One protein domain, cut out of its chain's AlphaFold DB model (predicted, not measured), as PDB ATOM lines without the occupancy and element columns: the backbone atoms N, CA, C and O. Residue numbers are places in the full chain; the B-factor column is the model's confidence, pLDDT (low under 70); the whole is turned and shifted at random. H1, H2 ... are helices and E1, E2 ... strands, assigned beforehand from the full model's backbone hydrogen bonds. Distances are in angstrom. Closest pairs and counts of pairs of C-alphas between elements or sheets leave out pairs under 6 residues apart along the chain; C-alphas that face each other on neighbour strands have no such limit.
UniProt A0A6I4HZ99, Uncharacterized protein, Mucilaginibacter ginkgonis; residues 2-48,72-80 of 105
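AT A GLANCE: This is residues 2 to 48 and 72 to 80 of the 105 residues of an uncharacterized protein of Mucilaginibacter ginkgonis (UniProt A0A6I4HZ99). A strongly twisted four-stranded sheet is the main part; its long hairpin, E2 and E3, runs along the longest axis, and one helix, H1, only grazes the sheet. The printed part has 56 residues, with E1, H1, E2, E3, E4 along the chain; the mixed sheet runs E1 E4 E3 E2, class mixed. It is only just loose, close to compact: radius of gyration of the C-alphas 12.7 A, spans 38 by 28 by 17 A.

HOW THE PARTS SIT: Start at E3, residues 35 to 42, antiparallel to E2, residues 20 to 27: N 22 and O 40, 2.9 A, are within hydrogen-bond range. E4, residues 75 to 80, is parallel to E3, with N 78 and O 37 at 2.8 A. E1, residues 2 to 4, is antiparallel to E4, with N 79 and O 3 at 2.7 A. H1, residues 7 to 16, grazes the sheet with residues 9 to 14; its closest C-alphas to E3 are Leu 13 and Pro 41, 7.6 A. In H1 every O i to N i+4 pair is within hydrogen-bond range. E1, H1, E2 form a split strand-helix-strand unit, two strands of one sheet with a helix between them along the chain and E4 and E3 between them in the sheet, with a right-handed crossover.

IN THESE COORDINATES: Find E1 from C-alpha 2 at (468.108, 375.615, 388.804). H1 spans 14.1 A, E2 22.7 A, E3 22.5 A, and E4 16.1 A to C-alpha 80 at (469.028, 377.165, 393.045).

THE WHOLE: The farthest C-alphas, Asn 15 and Lys 30, are 38.7 A apart. Residues 49 to 71 are cut out; C-alphas 48 and 72 are 24.5 A apart. Of the links printed whole, none is long. Residues 28 to 33 have pLDDT under 70.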
ATOM      1  N   LYS A   2     469.274 376.229 388.133       94.38
ATOM      2  CA  LYS A   2     468.108 375.615 388.804       94.38
ATOM      3  C   LYS A   2     468.023 374.143 388.405       94.38
ATOM      4  O   LYS A   2     468.092 373.855 387.216       94.38
ATOM      5  N   ILE A   3     467.890 373.244 389.373       95.38
ATOM      6  CA  ILE A   3     467.923 371.788 389.161       95.38
ATOM      7  C   ILE A   3     466.765 371.165 389.928       95.38
ATOM      8  O   ILE A   3     466.418 371.668 390.993       95.38
ATOM      9  N   LEU A   4     466.165 370.093 389.414       96.06
ATOM     10  CA  LEU A   4     465.141 369.360 390.154       96.06
ATOM     11  C   LEU A   4     465.731 368.801 391.456       96.06
ATOM     12  O   LEU A   4     466.824 368.230 391.451       96.06
ATOM     13  N   LEU A   5     465.016 368.976 392.564       96.75
ATOM     14  CA  LEU A   5     465.390 368.339 393.817       96.75
ATOM     15  C   LEU A   5     465.255 366.818 393.667       96.75
ATOM     16  O   LEU A   5     464.234 366.319 393.203       96.75
ATOM     17  N   SER A   6     466.295 366.094 394.067       96.50
ATOM     18  CA  SER A   6     466.338 364.632 394.071       96.50
ATOM     19  C   SER A   6     467.061 364.134 395.323       96.50
ATOM     20  O   SER A   6     467.816 364.907 395.931       96.50
ATOM     21  N   PRO A   7     466.917 362.852 395.712       96.12
ATOM     22  CA  PRO A   7     467.613 362.319 396.885       96.12
ATOM     23  C   PRO A   7     469.140 362.365 396.721       96.12
ATOM     24  O   PRO A   7     469.870 362.611 397.680       96.12
ATOM     25  N   GLN A   8     469.634 362.197 395.489       95.62
ATOM     26  CA  GLN A   8     471.057 362.314 395.167       95.62
ATOM     27  C   GLN A   8     471.569 363.746 395.361       95.62
ATOM     28  O   GLN A   8     472.612 363.939 395.989       95.62
ATOM     29  N   LEU A   9     470.828 364.747 394.869       96.38
ATOM     30  CA  LEU A   9     471.175 366.152 395.070       96.38
ATOM     31  C   LEU A   9     471.126 366.519 396.556       96.38
ATOM     32  O   LEU A   9     472.056 367.138 397.058       96.38
ATOM     33  N   LEU A  10     470.098 366.081 397.282       96.44
ATOM     34  CA  LEU A  10     469.990 366.311 398.722       96.44
ATOM     35  C   LEU A  10     471.201 365.750 399.485       96.44
ATOM     36  O   LEU A  10     471.800 366.449 400.303       96.44
ATOM     37  N   ARG A  11     471.599 364.508 399.184       95.75
ATOM     38  CA  ARG A  11     472.777 363.876 399.791       95.75
ATOM     39  C   ARG A  11     474.060 364.640 399.472       95.75
ATOM     40  O   ARG A  11     474.890 364.816 400.359       95.75
ATOM     41  N   PHE A  12     474.216 365.106 398.233       96.69
ATOM     42  CA  PHE A  12     475.335 365.974 397.870       96.69
ATOM     43  C   PHE A  12     475.343 367.250 398.719       96.69
ATOM     44  O   PHE A  12     476.369 367.562 399.313       96.69
ATOM     45  N   LEU A  13     474.211 367.949 398.834       96.62
ATOM     46  CA  LEU A  13     474.121 369.206 399.581       96.62
ATOM     47  C   LEU A  13     474.476 369.024 401.062       96.62
ATOM     48  O   LEU A  13     475.211 369.836 401.623       96.62
ATOM     49  N   LEU A  14     474.010 367.933 401.670       95.50
ATOM     50  CA  LEU A  14     474.355 367.557 403.040       95.50
ATOM     51  C   LEU A  14     475.856 367.312 403.217       95.50
ATOM     52  O   LEU A  14     476.453 367.837 404.155       95.50
ATOM     53  N   ASN A  15     476.467 366.551 402.307       95.50
ATOM     54  CA  ASN A  15     477.903 366.261 402.342       95.50
ATOM     55  C   ASN A  15     478.753 367.508 402.070       95.50
ATOM     56  O   ASN A  15     479.841 367.638 402.620       95.50
ATOM     57  N   TYR A  16     478.251 368.424 401.241       95.31
ATOM     58  CA  TYR A  16     478.895 369.703 400.949       95.31
ATOM     59  C   TYR A  16     478.827 370.678 402.137       95.31
ATOM     60  O   TYR A  16     479.576 371.648 402.187       95.31
ATOM     61  N   GLY A  17     477.948 370.417 403.111       96.25
ATOM     62  CA  GLY A  17     477.848 371.170 404.361       96.25
ATOM     63  C   GLY A  17     476.633 372.090 404.466       96.25
ATOM     64  O   GLY A  17     476.495 372.786 405.470       96.25
ATOM     65  N   PHE A  18     475.726 372.095 403.486       97.31
ATOM     66  CA  PHE A  18     474.485 372.862 403.593       97.31
ATOM     67  C   PHE A  18     473.581 372.286 404.687       97.31
ATOM     68  O   PHE A  18     473.440 371.068 404.822       97.31
ATOM     69  N   ARG A  19     472.949 373.171 405.467       96.69
ATOM     70  CA  ARG A  19     472.089 372.792 406.604       96.69
ATOM     71  C   ARG A  19     470.669 373.323 406.495       96.69
ATOM     72  O   ARG A  19     469.756 372.721 407.051       96.69
ATOM     73  N   PHE A  20     470.466 374.409 405.758       97.69
ATOM     74  CA  PHE A  20     469.152 375.017 405.585       97.69
ATOM     75  C   PHE A  20     468.895 375.336 404.117       97.69
ATOM     76  O   PHE A  20     469.823 375.434 403.315       97.69
ATOM     77  N   CYS A  21     467.627 375.522 403.769       97.12
ATOM     78  CA  CYS A  21     467.195 375.970 402.453       97.12
ATOM     79  C   CYS A  21     466.239 377.147 402.614       97.12
ATOM     80  O   CYS A  21     465.179 376.988 403.213       97.12
ATOM     81  N   LEU A  22     466.569 378.302 402.037       97.50
ATOM     82  CA  LEU A  22     465.582 379.360 401.825       97.50
ATOM     83  C   LEU A  22     464.542 378.857 400.828       97.50
ATOM     84  O   LEU A  22     464.915 378.240 399.832       97.50
ATOM     85  N   SER A  23     463.267 379.136 401.063       96.25
ATOM     86  CA  SER A  23     462.166 378.670 400.228       96.25
ATOM     87  C   SER A  23     461.385 379.835 399.642       96.25
ATOM     88  O   SER A  23     461.050 380.791 400.338       96.25
ATOM     89  N   LYS A  24     461.099 379.735 398.348       94.81
ATOM     90  CA  LYS A  24     460.198 380.614 397.615       94.81
ATOM     91  C   LYS A  24     459.129 379.767 396.951       94.81
ATOM     92  O   LYS A  24     459.467 378.891 396.152       94.81
ATOM     93  N   THR A  25     457.860 380.068 397.195       92.75
ATOM     94  CA  THR A  25     456.757 379.391 396.501       92.75
ATOM     95  C   THR A  25     456.205 380.280 395.395       92.75
ATOM     96  O   THR A  25     456.012 381.480 395.554       92.75
ATOM     97  N   SER A  26     455.965 379.720 394.216       89.38
ATOM     98  CA  SER A  26     455.375 380.447 393.092       89.38
ATOM     99  C   SER A  26     454.311 379.591 392.417       89.38
ATOM    100  O   SER A  26     454.533 378.420 392.107       89.38
ATOM    101  N   LYS A  27     453.135 380.183 392.187       80.62
ATOM    102  CA  LYS A  27     452.049 379.562 391.423       80.62
ATOM    103  C   LYS A  27     452.220 379.938 389.954       80.62
ATOM    104  O   LYS A  27     452.272 381.123 389.635       80.62
ATOM    105  N   TYR A  28     452.307 378.954 389.064       67.00
ATOM    106  CA  TYR A  28     452.268 379.213 387.625       67.00
ATOM    107  C   TYR A  28     450.810 379.129 387.148       67.00
ATOM    108  O   TYR A  28     450.131 378.142 387.415       67.00
ATOM    109  N   SER A  29     450.311 380.153 386.452       46.31
ATOM    110  CA  SER A  29     448.994 380.157 385.788       46.31
ATOM    111  C   SER A  29     449.223 380.472 384.308       46.31
ATOM    112  O   SER A  29     449.951 381.406 383.987       46.31
ATOM    113  N   LYS A  30     448.770 379.647 383.353       49.25
ATOM    114  CA  LYS A  30     447.407 379.747 382.789       49.25
ATOM    115  C   LYS A  30     446.767 378.421 382.326       49.25
ATOM    116  O   LYS A  30     445.641 378.454 381.849       49.25
ATOM    117  N   LYS A  31     447.448 377.268 382.406       53.00
ATOM    118  CA  LYS A  31     446.913 375.980 381.887       53.00
ATOM    119  C   LYS A  31     447.234 374.732 382.720       53.00
ATOM    120  O   LYS A  31     446.745 373.656 382.407       53.00
ATOM    121  N   SER A  32     448.032 374.853 383.780       55.22
ATOM    122  CA  SER A  32     448.371 373.735 384.662       55.22
ATOM    123  C   SER A  32     448.481 374.238 386.094       55.22
ATOM    124  O   SER A  32     449.317 375.099 386.358       55.22
ATOM    125  N   SER A  33     447.676 373.698 387.006       61.78
ATOM    126  CA  SER A  33     447.662 374.006 388.444       61.78
ATOM    127  C   SER A  33     448.908 373.482 389.176       61.78
ATOM    128  O   SER A  33     448.795 372.844 390.215       61.78
ATOM    129  N   LYS A  34     450.102 373.680 388.610       77.81
ATOM    130  CA  LYS A  34     451.359 373.159 389.154       77.81
ATOM    131  C   LYS A  34     452.020 374.205 390.042       77.81
ATOM    132  O   LYS A  34     452.303 375.326 389.608       77.81
ATOM    133  N   ILE A  35     452.271 373.827 391.289       89.69
ATOM    134  CA  ILE A  35     452.998 374.645 392.260       89.69
ATOM    135  C   ILE A  35     454.493 374.491 391.973       89.69
ATOM    136  O   ILE A  35     454.959 373.401 391.652       89.69
ATOM    137  N   THR A  36     455.263 375.575 392.052       92.00
ATOM    138  CA  THR A  36     456.728 375.502 391.998       92.00
ATOM    139  C   THR A  36     457.321 376.023 393.295       92.00
ATOM    140  O   THR A  36     457.051 377.156 393.688       92.00
ATOM    141  N   ILE A  37     458.160 375.210 393.929       94.25
ATOM    142  CA  ILE A  37     458.945 375.591 395.104       94.25
ATOM    143  C   ILE A  37     460.395 375.751 394.654       94.25
ATOM    144  O   ILE A  37     460.961 374.852 394.035       94.25
ATOM    145  N   LEU A  38     461.003 376.897 394.944       96.38
ATOM    146  CA  LEU A  38     462.417 377.155 394.710       96.38
ATOM    147  C   LEU A  38     463.155 377.185 396.048       96.38
ATOM    148  O   LEU A  38     462.925 378.069 396.868       96.38
ATOM    149  N   LEU A  39     464.077 376.250 396.226       97.31
ATOM    150  CA  LEU A  39     464.953 376.145 397.382       97.31
ATOM    151  C   LEU A  39     466.325 376.747 397.067       97.31
ATOM    152  O   LEU A  39     466.895 376.466 396.015       97.31
ATOM    153  N   LYS A  40     466.896 377.542 397.971       97.50
ATOM    154  CA  LYS A  40     468.296 377.986 397.910       97.50
ATOM    155  C   LYS A  40     469.040 377.460 399.143       97.50
ATOM    156  O   LYS A  40     468.770 377.956 400.238       97.50
ATOM    157  N   PRO A  41     469.957 376.490 398.987       97.31
ATOM    158  CA  PRO A  41     470.741 375.956 400.094       97.31
ATOM    159  C   PRO A  41     471.632 377.033 400.719       97.31
ATOM    160  O   PRO A  41     472.197 377.870 400.011       97.31
ATOM    161  N   VAL A  42     471.756 377.008 402.042       96.75
ATOM    162  CA  VAL A  42     472.607 377.898 402.836       96.75
ATOM    163  C   VAL A  42     473.251 377.131 403.998       96.75
ATOM    164  O   VAL A  42     472.714 376.137 404.501       96.75
ATOM    165  N   PHE A  43     474.452 377.557 404.388       95.50
ATOM    166  CA  PHE A  43     475.251 376.894 405.425       95.50
ATOM    167  C   PHE A  43     474.742 377.191 406.837       95.50
ATOM    168  O   PHE A  43     474.707 376.306 407.689       95.50
ATOM    169  N   THR A  44     474.334 378.435 407.079       94.31
ATOM    170  CA  THR A  44     473.922 378.936 408.391       94.31
ATOM    171  C   THR A  44     472.409 379.071 408.484       94.31
ATOM    172  O   THR A  44     471.712 379.158 407.471       94.31
ATOM    173  N   ARG A  45     471.895 379.074 409.717       95.56
ATOM    174  CA  ARG A  45     470.470 379.281 409.981       95.56
ATOM    175  C   ARG A  45     470.073 380.708 409.570       95.56
ATOM    176  O   ARG A  45     470.661 381.646 410.106       95.56
ATOM    177  N   PRO A  46     469.093 380.884 408.669       93.94
ATOM    178  CA  PRO A  46     468.572 382.203 408.329       93.94
ATOM    179  C   PRO A  46     467.776 382.823 409.478       93.94
ATOM    180  O   PRO A  46     467.148 382.112 410.267       93.94
ATOM    181  N   ASP A  47     467.749 384.152 409.517       94.56
ATOM    182  CA  ASP A  47     466.793 384.904 410.324       94.56
ATOM    183  C   ASP A  47     465.475 385.043 409.553       94.56
ATOM    184  O   ASP A  47     465.454 385.572 408.442       94.56
ATOM    185  N   ILE A  48     464.375 384.572 410.143       91.62
ATOM    186  CA  ILE A  48     463.043 384.609 409.524       91.62
ATOM    187  C   ILE A  48     462.560 386.041 409.255       91.62
ATOM    188  O   ILE A  48     461.789 386.257 408.325       91.62
ATOM    189  N   ILE A  72     456.632 365.509 395.156       90.81
ATOM    190  CA  ILE A  72     455.327 365.882 395.702       90.81
ATOM    191  C   ILE A  72     454.380 366.020 394.519       90.81
ATOM    192  O   ILE A  72     454.705 366.693 393.538       90.81
ATOM    193  N   ASP A  73     453.211 365.393 394.609       88.50
ATOM    194  CA  ASP A  73     452.240 365.458 393.524       88.50
ATOM    195  C   ASP A  73     451.809 366.905 393.231       88.50
ATOM    196  O   ASP A  73     451.733 367.765 394.115       88.50
ATOM    197  N   GLY A  74     451.614 367.205 391.947       87.88
ATOM    198  CA  GLY A  74     451.268 368.550 391.480       87.88
ATOM    199  C   GLY A  74     452.315 369.642 391.759       87.88
ATOM    200  O   GLY A  74     452.046 370.814 391.480       87.88
ATOM    201  N   THR A  75     453.504 369.296 392.269       90.81
ATOM    202  CA  THR A  75     454.512 370.267 392.714       90.81
ATOM    203  C   THR A  75     455.885 369.988 392.113       90.81
ATOM    204  O   THR A  75     456.442 368.902 392.232       90.81
ATOM    205  N   THR A  76     456.484 371.011 391.509       93.19
ATOM    206  CA  THR A  76     457.874 370.970 391.047       93.19
ATOM    207  C   THR A  76     458.767 371.639 392.084       93.19
ATOM    208  O   THR A  76     458.634 372.837 392.336       93.19
ATOM    209  N   VAL A  77     459.717 370.897 392.652       95.56
ATOM    210  CA  VAL A  77     460.691 371.445 393.607       95.56
ATOM    211  C   VAL A  77     462.042 371.614 392.920       95.56
ATOM    212  O   VAL A  77     462.648 370.650 392.460       95.56
ATOM    213  N   LEU A  78     462.516 372.855 392.829       96.62
ATOM    214  CA  LEU A  78     463.781 373.222 392.201       96.62
ATOM    215  C   LEU A  78     464.771 373.721 393.252       96.62
ATOM    216  O   LEU A  78     464.400 374.466 394.148       96.62
ATOM    217  N   VAL A  79     466.050 373.403 393.089       97.50
ATOM    218  CA  VAL A  79     467.152 373.925 393.898       97.50
ATOM    219  C   VAL A  79     467.964 374.920 393.074       97.50
ATOM    220  O   VAL A  79     468.419 374.605 391.972       97.50
ATOM    221  N   LYS A  80     468.156 376.131 393.602       97.25
ATOM    222  CA  LYS A  80     469.028 377.165 393.045       97.25
ATOM    223  C   LYS A  80     470.439 377.005 393.610       97.25
ATOM    224  O   LYS A  80     470.656 377.273 394.786       97.25
TER     225      LYS A  80